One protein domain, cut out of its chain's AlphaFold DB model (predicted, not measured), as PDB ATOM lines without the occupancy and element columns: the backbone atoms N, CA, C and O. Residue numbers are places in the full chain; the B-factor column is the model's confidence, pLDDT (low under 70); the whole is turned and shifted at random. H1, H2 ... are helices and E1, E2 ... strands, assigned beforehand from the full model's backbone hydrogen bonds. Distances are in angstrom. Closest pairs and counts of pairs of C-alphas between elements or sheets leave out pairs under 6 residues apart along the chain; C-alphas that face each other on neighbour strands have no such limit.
ATOM      1  N   ALA A  98       8.911 100.419 -11.984       93.00
ATOM      2  CA  ALA A  98      10.068 100.180 -12.821       93.00
ATOM      3  C   ALA A  98      11.355 100.659 -12.153       93.00
ATOM      4  O   ALA A  98      11.370 101.689 -11.480       93.00
ATOM      5  N   VAL A  99      12.433  99.909 -12.368       92.56
ATOM      6  CA  VAL A  99      13.792 100.242 -11.932       92.56
ATOM      7  C   VAL A  99      14.688 100.258 -13.157       92.56
ATOM      8  O   VAL A  99      14.641  99.339 -13.968       92.56
ATOM      9  N   VAL A 100      15.506 101.293 -13.302       92.62
ATOM     10  CA  VAL A 100      16.580 101.333 -14.293       92.62
ATOM     11  C   VAL A 100      17.908 100.982 -13.632       92.62
ATOM     12  O   VAL A 100      18.217 101.456 -12.540       92.62
ATOM     13  N   CYS A 101      18.696 100.173 -14.324       90.94
ATOM     14  CA  CYS A 101      20.029  99.734 -13.940       90.94
ATOM     15  C   CYS A 101      21.027 100.253 -14.979       90.94
ATOM     16  O   CYS A 101      20.854  99.958 -16.163       90.94
ATOM     17  N   ARG A 102      22.038 101.026 -14.565       90.56
ATOM     18  CA  ARG A 102      23.116 101.518 -15.441       90.56
ATOM     19  C   ARG A 102      24.315 100.583 -15.332       90.56
ATOM     20  O   ARG A 102      24.850 100.384 -14.243       90.56
ATOM     21  N   TYR A 103      24.765 100.075 -16.471       85.12
ATOM     22  CA  TYR A 103      25.999  99.309 -16.603       85.12
ATOM     23  C   TYR A 103      26.940 100.080 -17.537       85.12
ATOM     24  O   TYR A 103      26.599 100.318 -18.702       85.12
ATOM     25  N   PRO A 104      28.095 100.540 -17.039       79.69
ATOM     26  CA  PRO A 104      29.060 101.251 -17.852       79.69
ATOM     27  C   PRO A 104      29.728 100.255 -18.803       79.69
ATOM     28  O   PRO A 104      30.169  99.180 -18.399       79.69
ATOM     29  N   ARG A 105      29.815 100.605 -20.083       70.25
ATOM     30  CA  ARG A 105      30.602  99.853 -21.056       70.25
ATOM     31  C   ARG A 105      31.977 100.502 -21.139       70.25
ATOM     32  O   ARG A 105      32.124 101.580 -21.713       70.25
ATOM     33  N   ASP A 106      32.977  99.843 -20.563       66.38
ATOM     34  CA  ASP A 106      34.368 100.133 -20.898       66.38
ATOM     35  C   ASP A 106      34.743  99.335 -22.153       66.38
ATOM     36  O   ASP A 106      34.801  98.100 -22.142       66.38
ATOM     37  N   ASP A 107      34.978 100.050 -23.256       59.47
ATOM     38  CA  ASP A 107      35.377  99.469 -24.539       59.47
ATOM     39  C   ASP A 107      36.701  98.691 -24.437       59.47
ATOM     40  O   ASP A 107      36.944  97.778 -25.230       59.47
ATOM     41  N   ARG A 108      37.547  98.998 -23.445       58.47
ATOM     42  CA  ARG A 108      38.844  98.335 -23.246       58.47
ATOM     43  C   ARG A 108      38.737  97.019 -22.493       58.47
ATOM     44  O   ARG A 108      39.648  96.197 -22.567       58.47
ATOM     45  N   ALA A 109      37.632  96.792 -21.792       55.03
ATOM     46  CA  ALA A 109      37.550  95.736 -20.807       55.03
ATOM     47  C   ALA A 109      36.245  94.951 -20.971       55.03
ATOM     48  O   ALA A 109      35.313  95.034 -20.176       55.03
ATOM     49  N   ALA A 110      36.195  94.105 -22.006       52.34
ATOM     50  CA  ALA A 110      35.063  93.213 -22.282       52.34
ATOM     51  C   ALA A 110      34.642  92.325 -21.085       52.34
ATOM     52  O   ALA A 110      33.549  91.763 -21.108       52.34
ATOM     53  N   ARG A 111      35.488  92.219 -20.048       52.94
ATOM     54  CA  ARG A 111      35.251  91.476 -18.804       52.94
ATOM     55  C   ARG A 111      34.510  92.269 -17.712       52.94
ATOM     56  O   ARG A 111      33.971  91.631 -16.824       52.94
ATOM     57  N   HIS A 112      34.414  93.601 -17.800       51.94
ATOM     58  CA  HIS A 112      33.732  94.455 -16.804       51.94
ATOM     59  C   HIS A 112      32.283  94.786 -17.163       51.94
ATOM     60  O   HIS A 112      31.659  95.649 -16.553       51.94
ATOM     61  N   ARG A 113      31.698  94.072 -18.132       57.34
ATOM     62  CA  ARG A 113      30.286  94.256 -18.498       57.34
ATOM     63  C   ARG A 113      29.322  93.935 -17.352       57.34
ATOM     64  O   ARG A 113      28.129  94.086 -17.540       57.34
ATOM     65  N   THR A 114      29.799  93.465 -16.202       63.16
ATOM     66  CA  THR A 114      28.944  92.958 -15.132       63.16
ATOM     67  C   THR A 114      28.735  93.889 -13.958       63.16
ATOM     68  O   THR A 114      27.853  93.623 -13.136       63.16
ATOM     69  N   ASP A 115      29.498  94.974 -13.886       77.00
ATOM     70  CA  ASP A 115      29.498  95.828 -12.711       77.00
ATOM     71  C   ASP A 115      28.354  96.840 -12.817       77.00
ATOM     72  O   ASP A 115      28.266  97.645 -13.745       77.00
ATOM     73  N   LEU A 116      27.414  96.751 -11.878       83.75
ATOM     74  CA  LEU A 116      26.298  97.679 -11.769       83.75
ATOM     75  C   LEU A 116      26.838  99.029 -11.280       83.75
ATOM     76  O   LEU A 116      27.246  99.136 -10.127       83.75
ATOM     77  N   ALA A 117      26.814 100.063 -12.127       84.62
ATOM     78  CA  ALA A 117      27.213 101.415 -11.715       84.62
ATOM     79  C   ALA A 117      26.152 102.096 -10.846       84.62
ATOM     80  O   ALA A 117      26.466 102.983 -10.059       84.62
ATOM     81  N   GLY A 118      24.887 101.700 -10.983       88.19
ATOM     82  CA  GLY A 118      23.828 102.191 -10.119       88.19
ATOM     83  C   GLY A 118      22.442 101.747 -10.556       88.19
ATOM     84  O   GLY A 118      22.233 101.307 -11.690       88.19
ATOM     85  N   SER A 119      21.483 101.915  -9.650       91.69
ATOM     86  CA  SER A 119      20.066 101.675  -9.903       91.69
ATOM     87  C   SER A 119      19.205 102.845  -9.430       91.69
ATOM     88  O   SER A 119      19.541 103.544  -8.473       91.69
ATOM     89  N   ARG A 120      18.098 103.101 -10.134       92.81
ATOM     90  CA  ARG A 120      17.124 104.152  -9.794       92.81
ATOM     91  C   ARG A 120      15.708 103.677 -10.095       92.81
ATOM     92  O   ARG A 120      15.466 103.086 -11.145       92.81
ATOM     93  N   ALA A 121      14.761 103.971  -9.208       93.19
ATOM     94  CA  ALA A 121      13.343 103.815  -9.518       93.19
ATOM     95  C   ALA A 121      12.917 104.863 -10.560       93.19
ATOM     96  O   ALA A 121      13.341 106.018 -10.491       93.19
ATOM     97  N   LEU A 122      12.087 104.464 -11.523       92.75
ATOM     98  CA  LEU A 122      11.530 105.388 -12.507       92.75
ATOM     99  C   LEU A 122      10.313 106.117 -11.921       92.75
ATOM    100  O   LEU A 122       9.444 105.457 -11.348       92.75
ATOM    101  N   PRO A 123      10.211 107.448 -12.090       91.50
ATOM    102  CA  PRO A 123       9.122 108.234 -11.511       91.50
ATOM    103  C   PRO A 123       7.756 107.927 -12.141       91.50
ATOM    104  O   PRO A 123       6.746 107.967 -11.447       91.50
ATOM    105  N   ASP A 124       7.720 107.588 -13.434       94.75
ATOM    106  CA  ASP A 124       6.500 107.184 -14.145       94.75
ATOM    107  C   ASP A 124       6.762 105.924 -14.993       94.75
ATOM    108  O   ASP A 124       7.099 106.016 -16.176       94.75
ATOM    109  N   PRO A 125       6.623 104.717 -14.417       94.25
ATOM    110  CA  PRO A 125       6.828 103.460 -15.138       94.25
ATOM    111  C   PRO A 125       5.979 103.331 -16.411       94.25
ATOM    112  O   PRO A 125       6.418 102.722 -17.391       94.25
ATOM    113  N   ALA A 126       4.767 103.898 -16.417       93.81
ATOM    114  CA  ALA A 126       3.842 103.796 -17.536       93.81
ATOM    115  C   ALA A 126       4.293 104.655 -18.724       93.81
ATOM    116  O   ALA A 126       4.162 104.208 -19.870       93.81
ATOM    117  N   ASP A 127       4.861 105.839 -18.473       94.50
ATOM    118  CA  ASP A 127       5.429 106.683 -19.528       94.50
ATOM    119  C   ASP A 127       6.628 106.018 -20.209       94.50
ATOM    120  O   ASP A 127       6.648 105.904 -21.435       94.50
ATOM    121  N   TYR A 128       7.571 105.460 -19.442       91.94
ATOM    122  CA  TYR A 128       8.714 104.742 -20.019       91.94
ATOM    123  C   TYR A 128       8.275 103.491 -20.793       91.94
ATOM    124  O   TYR A 128       8.790 103.217 -21.878       91.94
ATOM    125  N   ALA A 129       7.276 102.754 -20.298       92.00
ATOM    126  CA  ALA A 129       6.705 101.622 -21.025       92.00
ATOM    127  C   ALA A 129       5.994 102.041 -22.318       92.00
ATOM    128  O   ALA A 129       6.051 101.329 -23.322       92.00
ATOM    129  N   ARG A 130       5.295 103.181 -22.320       91.81
ATOM    130  CA  ARG A 130       4.693 103.755 -23.533       91.81
ATOM    131  C   ARG A 130       5.780 104.174 -24.520       91.81
ATOM    132  O   ARG A 130       5.688 103.801 -25.687       91.81
ATOM    133  N   ALA A 131       6.815 104.863 -24.042       89.69
ATOM    134  CA  ALA A 131       7.944 105.306 -24.846       89.69
ATOM    135  C   ALA A 131       8.657 104.126 -25.509       89.69
ATOM    136  O   ALA A 131       8.899 104.198 -26.702       89.69
ATOM    137  N   LEU A 132       8.914 103.029 -24.786       87.00
ATOM    138  CA  LEU A 132       9.535 101.814 -25.333       87.00
ATOM    139  C   LEU A 132       8.634 101.067 -26.324       87.00
ATOM    140  O   LEU A 132       9.126 100.552 -27.324       87.00
ATOM    141  N   ARG A 133       7.318 101.013 -26.079       87.06
ATOM    142  CA  ARG A 133       6.353 100.397 -27.008       87.06
ATOM    143  C   ARG A 133       6.193 101.169 -28.314       87.06
ATOM    144  O   ARG A 133       5.885 100.553 -29.326       87.06
ATOM    145  N   ALA A 134       6.356 102.490 -28.281       86.56
ATOM    146  CA  ALA A 134       6.219 103.351 -29.453       86.56
ATOM    147  C   ALA A 134       7.391 103.224 -30.437       86.56
ATOM    148  O   ALA A 134       7.327 103.752 -31.546       86.56
ATOM    149  N   GLN A 135       8.465 102.549 -30.039       79.69
ATOM    150  CA  GLN A 135       9.663 102.467 -30.849       79.69
ATOM    151  C   GLN A 135       9.508 101.422 -31.958       79.69
ATOM    152  O   GLN A 135       8.890 100.372 -31.750       79.69
ATOM    153  N   PRO A 136      10.096 101.672 -33.136       72.62
ATOM    154  CA  PRO A 136      10.022 100.737 -34.242       72.62
ATOM    155  C   PRO A 136      10.722  99.423 -33.879       72.62
ATOM    156  O   PRO A 136      11.874  99.405 -33.440       72.62
ATOM    157  N   SER A 137      10.040  98.298 -34.104       64.62
ATOM    158  CA  SER A 137      10.691  96.992 -34.070       64.62
ATOM    159  C   SER A 137      11.636  96.883 -35.262       64.62
ATOM    160  O   SER A 137      11.206  97.013 -36.409       64.62
ATOM    161  N   LEU A 138      12.909  96.619 -35.006       59.88
ATOM    162  CA  LEU A 138      13.869  96.375 -36.072       59.88
ATOM    163  C   LEU A 138      13.685  94.957 -36.627       59.88
ATOM    164  O   LEU A 138      13.441  94.031 -35.846       59.88
ATOM    165  N   PRO A 139      13.811  94.756 -37.950       58.81
ATOM    166  CA  PRO A 139      13.808  93.419 -38.518       58.81
ATOM    167  C   PRO A 139      14.967  92.599 -37.939       58.81
ATOM    168  O   PRO A 139      16.074  93.099 -37.726       58.81
ATOM    169  N   ALA A 140      14.707  91.321 -37.674       55.16
ATOM    170  CA  ALA A 140      15.729  90.384 -37.234       55.16
ATOM    171  C   ALA A 140      16.724  90.149 -38.384       55.16
ATOM    172  O   ALA A 140      16.442  89.371 -39.289       55.16
ATOM    173  N   GLY A 141      17.863  90.851 -38.384       53.38
ATOM    174  CA  GLY A 141      18.932  90.599 -39.356       53.38
ATOM    175  C   GLY A 141      19.707  91.827 -39.825       53.38
ATOM    176  O   GLY A 141      19.622  92.190 -40.992       53.38
ATOM    177  N   GLY A 142      20.542  92.396 -38.950       51.59
ATOM    178  CA  GLY A 142      21.746  93.096 -39.412       51.59
ATOM    179  C   GLY A 142      21.700  94.619 -39.417       51.59
ATOM    180  O   GLY A 142      21.874  95.243 -40.459       51.59
ATOM    181  N   LEU A 143      21.600  95.229 -38.238       55.12
ATOM    182  CA  LEU A 143      22.178  96.556 -38.051       55.12
ATOM    183  C   LEU A 143      23.486  96.387 -37.276       55.12
ATOM    184  O   LEU A 143      23.487  96.036 -36.100       55.12
ATOM    185  N   ALA A 144      24.609  96.567 -37.969       56.75
ATOM    186  CA  ALA A 144      25.904  96.724 -37.323       56.75
ATOM    187  C   ALA A 144      25.920  98.090 -36.631       56.75
ATOM    188  O   ALA A 144      25.554  99.082 -37.256       56.75
ATOM    189  N   CYS A 145      26.319  98.155 -35.360       57.91
ATOM    190  CA  CYS A 145      26.430  99.429 -34.660       57.91
ATOM    191  C   CYS A 145      27.606 100.248 -35.211       57.91
ATOM    192  O   CYS A 145      28.755  99.826 -35.041       57.91
ATOM    193  N   PRO A 146      27.376 101.426 -35.809       52.84
ATOM    194  CA  PRO A 146      28.455 102.321 -36.179       52.84
ATOM    195  C   PRO A 146      28.795 103.183 -34.956       52.84
ATOM    196  O   PRO A 146      28.282 104.284 -34.803       52.84
ATOM    197  N   GLY A 147      29.608 102.676 -34.027       54.09
ATOM    198  CA  GLY A 147      30.019 103.491 -32.881       54.09
ATOM    199  C   GLY A 147      30.990 102.808 -31.928       54.09
ATOM    200  O   GLY A 147      30.586 101.970 -31.124       54.09
ATOM    201  N   ALA A 148      32.261 103.211 -31.997       46.78
ATOM    202  CA  ALA A 148      33.222 103.083 -30.904       46.78
ATOM    203  C   ALA A 148      33.091 104.343 -30.035       46.78
ATOM    204  O   ALA A 148      33.231 105.456 -30.539       46.78
ATOM    205  N   GLY A 149      32.749 104.194 -28.761       55.66
ATOM    206  CA  GLY A 149      32.455 105.313 -27.874       55.66
ATOM    207  C   GLY A 149      31.881 104.815 -26.558       55.66
ATOM    208  O   GLY A 149      31.241 103.763 -26.538       55.66
ATOM    209  N   ARG A 150      32.090 105.588 -25.480       57.38
ATOM    210  CA  ARG A 150      31.617 105.266 -24.125       57.38
ATOM    211  C   ARG A 150      30.117 105.000 -24.163       57.38
ATOM    212  O   ARG A 150      29.315 105.895 -24.419       57.38
ATOM    213  N   GLN A 151      29.751 103.750 -23.948       66.88
ATOM    214  CA  GLN A 151      28.377 103.290 -24.048       66.88
ATOM    215  C   GLN A 151      27.861 102.985 -22.653       66.88
ATOM    216  O   GLN A 151      28.573 102.430 -21.824       66.88
ATOM    217  N   ALA A 152      26.620 103.362 -22.377       62.91
ATOM    218  CA  ALA A 152      25.927 102.884 -21.196       62.91
ATOM    219  C   ALA A 152      24.873 101.890 -21.664       62.91
ATOM    220  O   ALA A 152      24.058 102.192 -22.544       62.91
ATOM    221  N   ASP A 153      24.911 100.702 -21.078       81.94
ATOM    222  CA  ASP A 153      23.831  99.746 -21.194       81.94
ATOM    223  C   ASP A 153      22.873 100.007 -20.035       81.94
ATOM    224  O   ASP A 153      23.243  99.911 -18.864       81.94
ATOM    225  N   TYR A 154      21.637 100.369 -20.360       87.19
ATOM    226  CA  TYR A 154      20.569 100.473 -19.380       87.19
ATOM    227  C   TYR A 154      19.722  99.204 -19.436       87.19
ATOM    228  O   TYR A 154      19.404  98.694 -20.512       87.19
ATOM    229  N   VAL A 155      19.309  98.701 -18.279       87.12
ATOM    230  CA  VAL A 155      18.268  97.674 -18.181       87.12
ATOM    231  C   VAL A 155      17.108  98.267 -17.405       87.12
ATOM    232  O   VAL A 155      17.281  98.685 -16.265       87.12
ATOM    233  N   VAL A 156      15.933  98.328 -18.025       89.94
ATOM    234  CA  VAL A 156      14.698  98.781 -17.385       89.94
ATOM    235  C   VAL A 156      13.889  97.562 -16.973       89.94
ATOM    236  O   VAL A 156      13.388  96.823 -17.817       89.94
ATOM    237  N   MET A 157      13.771  97.348 -15.671       89.88
ATOM    238  CA  MET A 157      13.028  96.257 -15.058       89.88
ATOM    239  C   MET A 157      11.637  96.739 -14.669       89.88
ATOM    240  O   MET A 157      11.500  97.524 -13.738       89.88
ATOM    241  N   PHE A 158      10.609  96.252 -15.355       91.12
ATOM    242  CA  PHE A 158       9.202  96.512 -15.064       91.12
ATOM    243  C   PHE A 158       8.630  95.462 -14.110       91.12
ATOM    244  O   PHE A 158       8.851  94.269 -14.318       91.12
ATOM    245  N   GLY A 159       7.872  95.894 -13.103       91.00
ATOM    246  CA  GLY A 159       7.085  95.043 -12.207       91.00
ATOM    247  C   GLY A 159       5.581  95.242 -12.410       91.00
ATOM    248  O   GLY A 159       5.126  96.360 -12.668       91.00
ATOM    249  N   TYR A 160       4.809  94.162 -12.287       92.06
ATOM    250  CA  TYR A 160       3.356  94.136 -12.500       92.06
ATOM    251  C   TYR A 160       2.594  93.713 -11.237       92.06
ATOM    252  O   TYR A 160       3.175  93.161 -10.303       92.06
ATOM    253  N   ASP A 161       1.279  93.952 -11.221       90.81
ATOM    254  CA  ASP A 161       0.384  93.600 -10.104       90.81
ATOM    255  C   ASP A 161       0.330  92.099  -9.798       90.81
ATOM    256  O   ASP A 161       0.129  91.700  -8.656       90.81
ATOM    257  N   ASP A 162       0.541  91.265 -10.814       87.31
ATOM    258  CA  ASP A 162       0.571  89.806 -10.698       87.31
ATOM    259  C   ASP A 162       1.939  89.260 -10.245       87.31
ATOM    260  O   ASP A 162       2.176  88.053 -10.279       87.31
ATOM    261  N   GLY A 163       2.859  90.143  -9.847       87.94
ATOM    262  CA  GLY A 163       4.209  89.790  -9.419       87.94
ATOM    263  C   GLY A 163       5.167  89.458 -10.564       87.94
ATOM    264  O   GLY A 163       6.354  89.238 -10.308       87.94
ATOM    265  N   ARG A 164       4.713  89.454 -11.829       86.81
ATOM    266  CA  ARG A 164       5.614  89.265 -12.971       86.81
ATOM    267  C   ARG A 164       6.611  90.413 -13.061       86.81
ATOM    268  O   ARG A 164       6.337  91.553 -12.673       86.81
ATOM    269  N   ARG A 165       7.770  90.107 -13.641       84.69
ATOM    270  CA  ARG A 165       8.814  91.079 -13.965       84.69
ATOM    271  C   ARG A 165       9.201  90.968 -15.433       84.69
ATOM    272  O   ARG A 165       9.177  89.880 -16.006       84.69
ATOM    273  N   HIS A 166       9.546  92.091 -16.047       84.38
ATOM    274  CA  HIS A 166       9.963  92.140 -17.444       84.38
ATOM    275  C   HIS A 166      11.112  93.127 -17.627       84.38
ATOM    276  O   HIS A 166      10.960  94.306 -17.323       84.38
ATOM    277  N   GLY A 167      12.255  92.651 -18.113       84.12
ATOM    278  CA  GLY A 167      13.423  93.487 -18.379       84.12
ATOM    279  C   GLY A 167      13.484  93.940 -19.833       84.12
ATOM    280  O   GLY A 167      13.290  93.144 -20.745       84.12
ATOM    281  N   VAL A 168      13.805  95.206 -20.068       83.12
ATOM    282  CA  VAL A 168      14.099  95.731 -21.404       83.12
ATOM    283  C   VAL A 168      15.498  96.315 -21.402       83.12
ATOM    284  O   VAL A 168      15.816  97.185 -20.594       83.12
ATOM    285  N   ARG A 169      16.342  95.844 -22.319       80.19
ATOM    286  CA  ARG A 169      17.692  96.376 -22.499       80.19
ATOM    287  C   ARG A 169      17.648  97.557 -23.463       80.19
ATOM    288  O   ARG A 169      17.126  97.443 -24.570       80.19
ATOM    289  N   VAL A 170      18.212  98.676 -23.035       83.00
ATOM    290  CA  VAL A 170      18.269  99.931 -23.779       83.00
ATOM    291  C   VAL A 170      19.733 100.313 -23.939       83.00
ATOM    292  O   VAL A 170      20.440 100.520 -22.956       83.00
ATOM    293  N   MET A 171      20.197 100.387 -25.182       76.38
ATOM    294  CA  MET A 171      21.577 100.749 -25.504       76.38
ATOM    295  C   MET A 171      21.615 102.168 -26.056       76.38
ATOM    296  O   MET A 171      20.773 102.526 -26.876       76.38
ATOM    297  N   SER A 172      22.600 102.966 -25.647       74.94
ATOM    298  CA  SER A 172      22.693 104.369 -26.067       74.94
ATOM    299  C   SER A 172      23.123 104.579 -27.528       74.94
ATOM    300  O   SER A 172      22.879 105.653 -28.065       74.94
ATOM    301  N   SER A 173      23.754 103.596 -28.183       69.88
ATOM    302  CA  SER A 173      24.373 103.776 -29.514       69.88
ATOM    303  C   SER A 173      24.077 102.670 -30.538       69.88
ATOM    304  O   SER A 173      24.616 102.698 -31.645       69.88
ATOM    305  N   CYS A 174      23.261 101.675 -30.180       65.25
ATOM    306  CA  CYS A 174      23.165 100.420 -30.922       65.25
ATOM    307  C   CYS A 174      21.719  99.936 -31.115       65.25
ATOM    308  O   CYS A 174      21.065  99.592 -30.130       65.25
ATOM    309  N   PRO A 175      21.255  99.755 -32.361       55.66
ATOM    310  CA  PRO A 175      20.218  98.775 -32.674       55.66
ATOM    311  C   PRO A 175      20.777  97.349 -32.520       55.66
ATOM    312  O   PRO A 175      21.624  96.955 -33.315       55.66
ATOM    313  N   ILE A 176      20.321  96.537 -31.560       50.09
ATOM    314  CA  ILE A 176      20.625  95.088 -31.557       50.09
ATOM    315  C   ILE A 176      19.427  94.262 -32.046       50.09
ATOM    316  O   ILE A 176      18.292  94.414 -31.594       50.09
ATOM    317  N   ALA A 177      19.720  93.343 -32.970       37.56
ATOM    318  CA  ALA A 177      18.822  92.293 -33.426       37.56
ATOM    319  C   ALA A 177      18.629  91.200 -32.360       37.56
ATOM    320  O   ALA A 177      19.491  90.902 -31.538       37.56
ATOM    321  N   ALA A 178      17.440  90.627 -32.398       39.19
ATOM    322  CA  ALA A 178      16.819  89.839 -31.364       39.19
ATOM    323  C   ALA A 178      17.456  88.455 -31.076       39.19
ATOM    324  O   ALA A 178      16.906  87.478 -31.575       39.19
ATOM    325  N   ASP A 179      18.430  88.352 -30.139       37.84
ATOM    326  CA  ASP A 179      18.445  87.263 -29.135       37.84
ATOM    327  C   ASP A 179      19.295  87.218 -27.845       37.84
ATOM    328  O   ASP A 179      20.419  86.761 -27.847       37.84
ATOM    329  N   ALA A 180      18.731  87.348 -26.631       49.50
ATOM    330  CA  ALA A 180      18.597  88.658 -25.988       49.50
ATOM    331  C   ALA A 180      17.733  89.623 -26.814       49.50
ATOM    332  O   ALA A 180      18.177  90.631 -27.358       49.50
ATOM    333  N   ARG A 181      16.470  89.194 -26.937       44.75
ATOM    334  CA  ARG A 181      15.654  89.098 -28.162       44.75
ATOM    335  C   ARG A 181      14.930  90.339 -28.627       44.75
ATOM    336  O   ARG A 181      14.023  90.205 -29.433       44.75
ATOM    337  N   ARG A 182      15.286  91.531 -28.165       50.97
ATOM    338  CA  ARG A 182      14.642  92.759 -28.641       50.97
ATOM    339  C   ARG A 182      15.375  93.950 -28.039       50.97
ATOM    340  O   ARG A 182      15.176  94.279 -26.875       50.97
ATOM    341  N   ALA A 183      16.267  94.554 -28.817       52.28
ATOM    342  CA  ALA A 183      16.750  95.884 -28.512       52.28
ATOM    343  C   ALA A 183      15.957  96.870 -29.349       52.28
ATOM    344  O   ALA A 183      15.565  96.619 -30.490       52.28
ATOM    345  N   VAL A 184      15.696  97.989 -28.716       58.78
ATOM    346  CA  VAL A 184      15.058  99.111 -29.351       58.78
ATOM    347  C   VAL A 184      16.163 100.060 -29.791       58.78
ATOM    348  O   VAL A 184      17.181 100.139 -29.110       58.78
ATOM    349  N   LEU A 185      15.986 100.771 -30.903       64.94
ATOM    350  CA  LEU A 185      16.659 102.058 -31.082       64.94
ATOM    351  C   LEU A 185      15.848 103.055 -30.268       64.94
ATOM    352  O   LEU A 185      14.844 103.532 -30.796       64.94
ATOM    353  N   PRO A 186      16.166 103.290 -28.983       70.12
ATOM    354  CA  PRO A 186      15.444 104.305 -28.247       70.12
ATOM    355  C   PRO A 186      15.613 105.631 -28.983       70.12
ATOM    356  O   PRO A 186      16.708 105.966 -29.444       70.12
ATOM    357  N   ASP A 187      14.538 106.402 -29.074       80.81
ATOM    358  CA  ASP A 187      14.680 107.798 -29.442       80.81
ATOM    359  C   ASP A 187      15.676 108.496 -28.491       80.81
ATOM    360  O   ASP A 187      15.864 108.114 -27.326       80.81
ATOM    361  N   ALA A 188      16.345 109.530 -29.001       82.56
ATOM    362  CA  ALA A 188      17.348 110.261 -28.234       82.56
ATOM    363  C   ALA A 188      16.773 110.857 -26.934       82.56
ATOM    364  O   ALA A 188      17.504 111.011 -25.957       82.56
ATOM    365  N   ALA A 189      15.468 111.148 -26.887       87.69
ATOM    366  CA  ALA A 189      14.817 111.697 -25.704       87.69
ATOM    367  C   ALA A 189      14.654 110.649 -24.592       87.69
ATOM    368  O   ALA A 189      14.795 110.973 -23.416       87.69
ATOM    369  N   LEU A 190      14.386 109.384 -24.913       89.19
ATOM    370  CA  LEU A 190      14.361 108.283 -23.957       89.19
ATOM    371  C   LEU A 190      15.763 108.037 -23.393       89.19
ATOM    372  O   LEU A 190      15.905 107.914 -22.179       89.19
ATOM    373  N   VAL A 191      16.795 108.031 -24.242       88.00
ATOM    374  CA  VAL A 191      18.189 107.905 -23.779       88.00
ATOM    375  C   VAL A 191      18.577 109.067 -22.872       88.00
ATOM    376  O   VAL A 191      19.096 108.828 -21.786       88.00
ATOM    377  N   ALA A 192      18.283 110.306 -23.268       88.94
ATOM    378  CA  ALA A 192      18.574 111.488 -22.460       88.94
ATOM    379  C   ALA A 192      17.864 111.433 -21.099       88.94
ATOM    380  O   ALA A 192      18.482 111.692 -20.069       88.94
ATOM    381  N   ARG A 193      16.592 111.010 -21.075       91.94
ATOM    382  CA  ARG A 193      15.829 110.810 -19.833       91.94
ATOM    383  C   ARG A 193      16.431 109.735 -18.939       91.94
ATOM    384  O   ARG A 193      16.442 109.913 -17.730       91.94
ATOM    385  N   LEU A 194      16.907 108.623 -19.500       91.19
ATOM    386  CA  LEU A 194      17.571 107.574 -18.721       91.19
ATOM    387  C   LEU A 194      18.929 108.048 -18.193       91.19
ATOM    388  O   LEU A 194      19.254 107.782 -17.042       91.19
ATOM    389  N   HIS A 195      19.694 108.784 -18.998       89.50
ATOM    390  CA  HIS A 195      20.990 109.326 -18.599       89.50
ATOM    391  C   HIS A 195      20.866 110.365 -17.477       89.50
ATOM    392  O   HIS A 195      21.628 110.312 -16.520       89.50
ATOM    393  N   ALA A 196      19.845 111.225 -17.523       91.19
ATOM    394  CA  ALA A 196      19.566 112.210 -16.477       91.19
ATOM    395  C   ALA A 196      19.301 111.592 -15.088       91.19
ATOM    396  O   ALA A 196      19.418 112.280 -14.077       91.19
ATOM    397  N   LEU A 197      18.972 110.295 -15.010       91.12
ATOM    398  CA  LEU A 197      18.819 109.578 -13.736       91.12
ATOM    399  C   LEU A 197      20.164 109.224 -13.084       91.12
ATOM    400  O   LEU A 197      20.217 108.887 -11.897       91.12
ATOM    401  N   PHE A 198      21.246 109.294 -13.856       89.56
ATOM    402  CA  PHE A 198      22.604 108.971 -13.450       89.56
ATOM    403  C   PHE A 198      23.543 110.104 -13.874       89.56
ATOM    404  O   PHE A 198      24.333 109.892 -14.799       89.56
TER     405      PHE A 198
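Overview. This is residues 98 to 198 of the 235 residues of an uncharacterized protein of Embleya hyalina (UniProt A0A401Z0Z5). A twisted wall of four strands, E2, E1, E3 and E4, has two short helices, H1 and H2, over one of its faces; the other face has no named helix, and long loops join the parts. The printed part has 101 residues, with E1, E2, H1, E3, E4 and H2 in that order along it, and the sheet E2 - E1 - E3 - E4 is all antiparallel. The class is mixed, helices and strands, with under half of the residues in named elements. The whole is compact, with a radius of gyration of the C-alphas of 13.6 A and spans of 39 by 31 by 24 A.

Arrangement. In the sheet, inner strand E1, residues 98 to 105, and inner strand E3, residues 151 to 159, are antiparallel, with N 101 and O 155 at 2.8 A. Edge strand E2, residues 118 to 121, forms a hairpin with E1, with N 100 and O 120 at 2.8 A. Edge strand E4, residues 165 to 171, forms a hairpin with E3, with N 156 and O 168 at 2.8 A. H1, residues 125 to 133, is on the sheet over E3 and E4 at a height of 9.6 A. H2, residues 188 to 195, is on the same face at a height of 10.0 A, and runs across the strands at 83 degrees to E3 on the local plane. H1 and H2 are close but not clearly touching; their closest C-alphas, of Ala 131 and Leu 190, are 7.1 A apart. E2, H1 and E3 form a split strand-helix-strand unit, two strands running the same way with E1 between them, and its crossover is right-handed. In H1 and H2 every O i to N i+4 pair is within hydrogen-bond range.

Along the chain. E1 begins at C-alpha 98, (10.068, 100.180, -12.821), and is 22.1 A long; E3 is 25.7 A, E4 19.7 A and H1 12.3 A. H2 ends at C-alpha 195, (20.990, 109.326, -18.599).

Size, cuts and confidence. The farthest C-alphas, of Arg 108 and Asp 162, are 41.2 A apart. The printed part has no cut. The links E1 to E2, H1 to E3 and E4 to H2 are long. Confidence is under 70 in residues 106 to 114, 137 to 152 and 173 to 185.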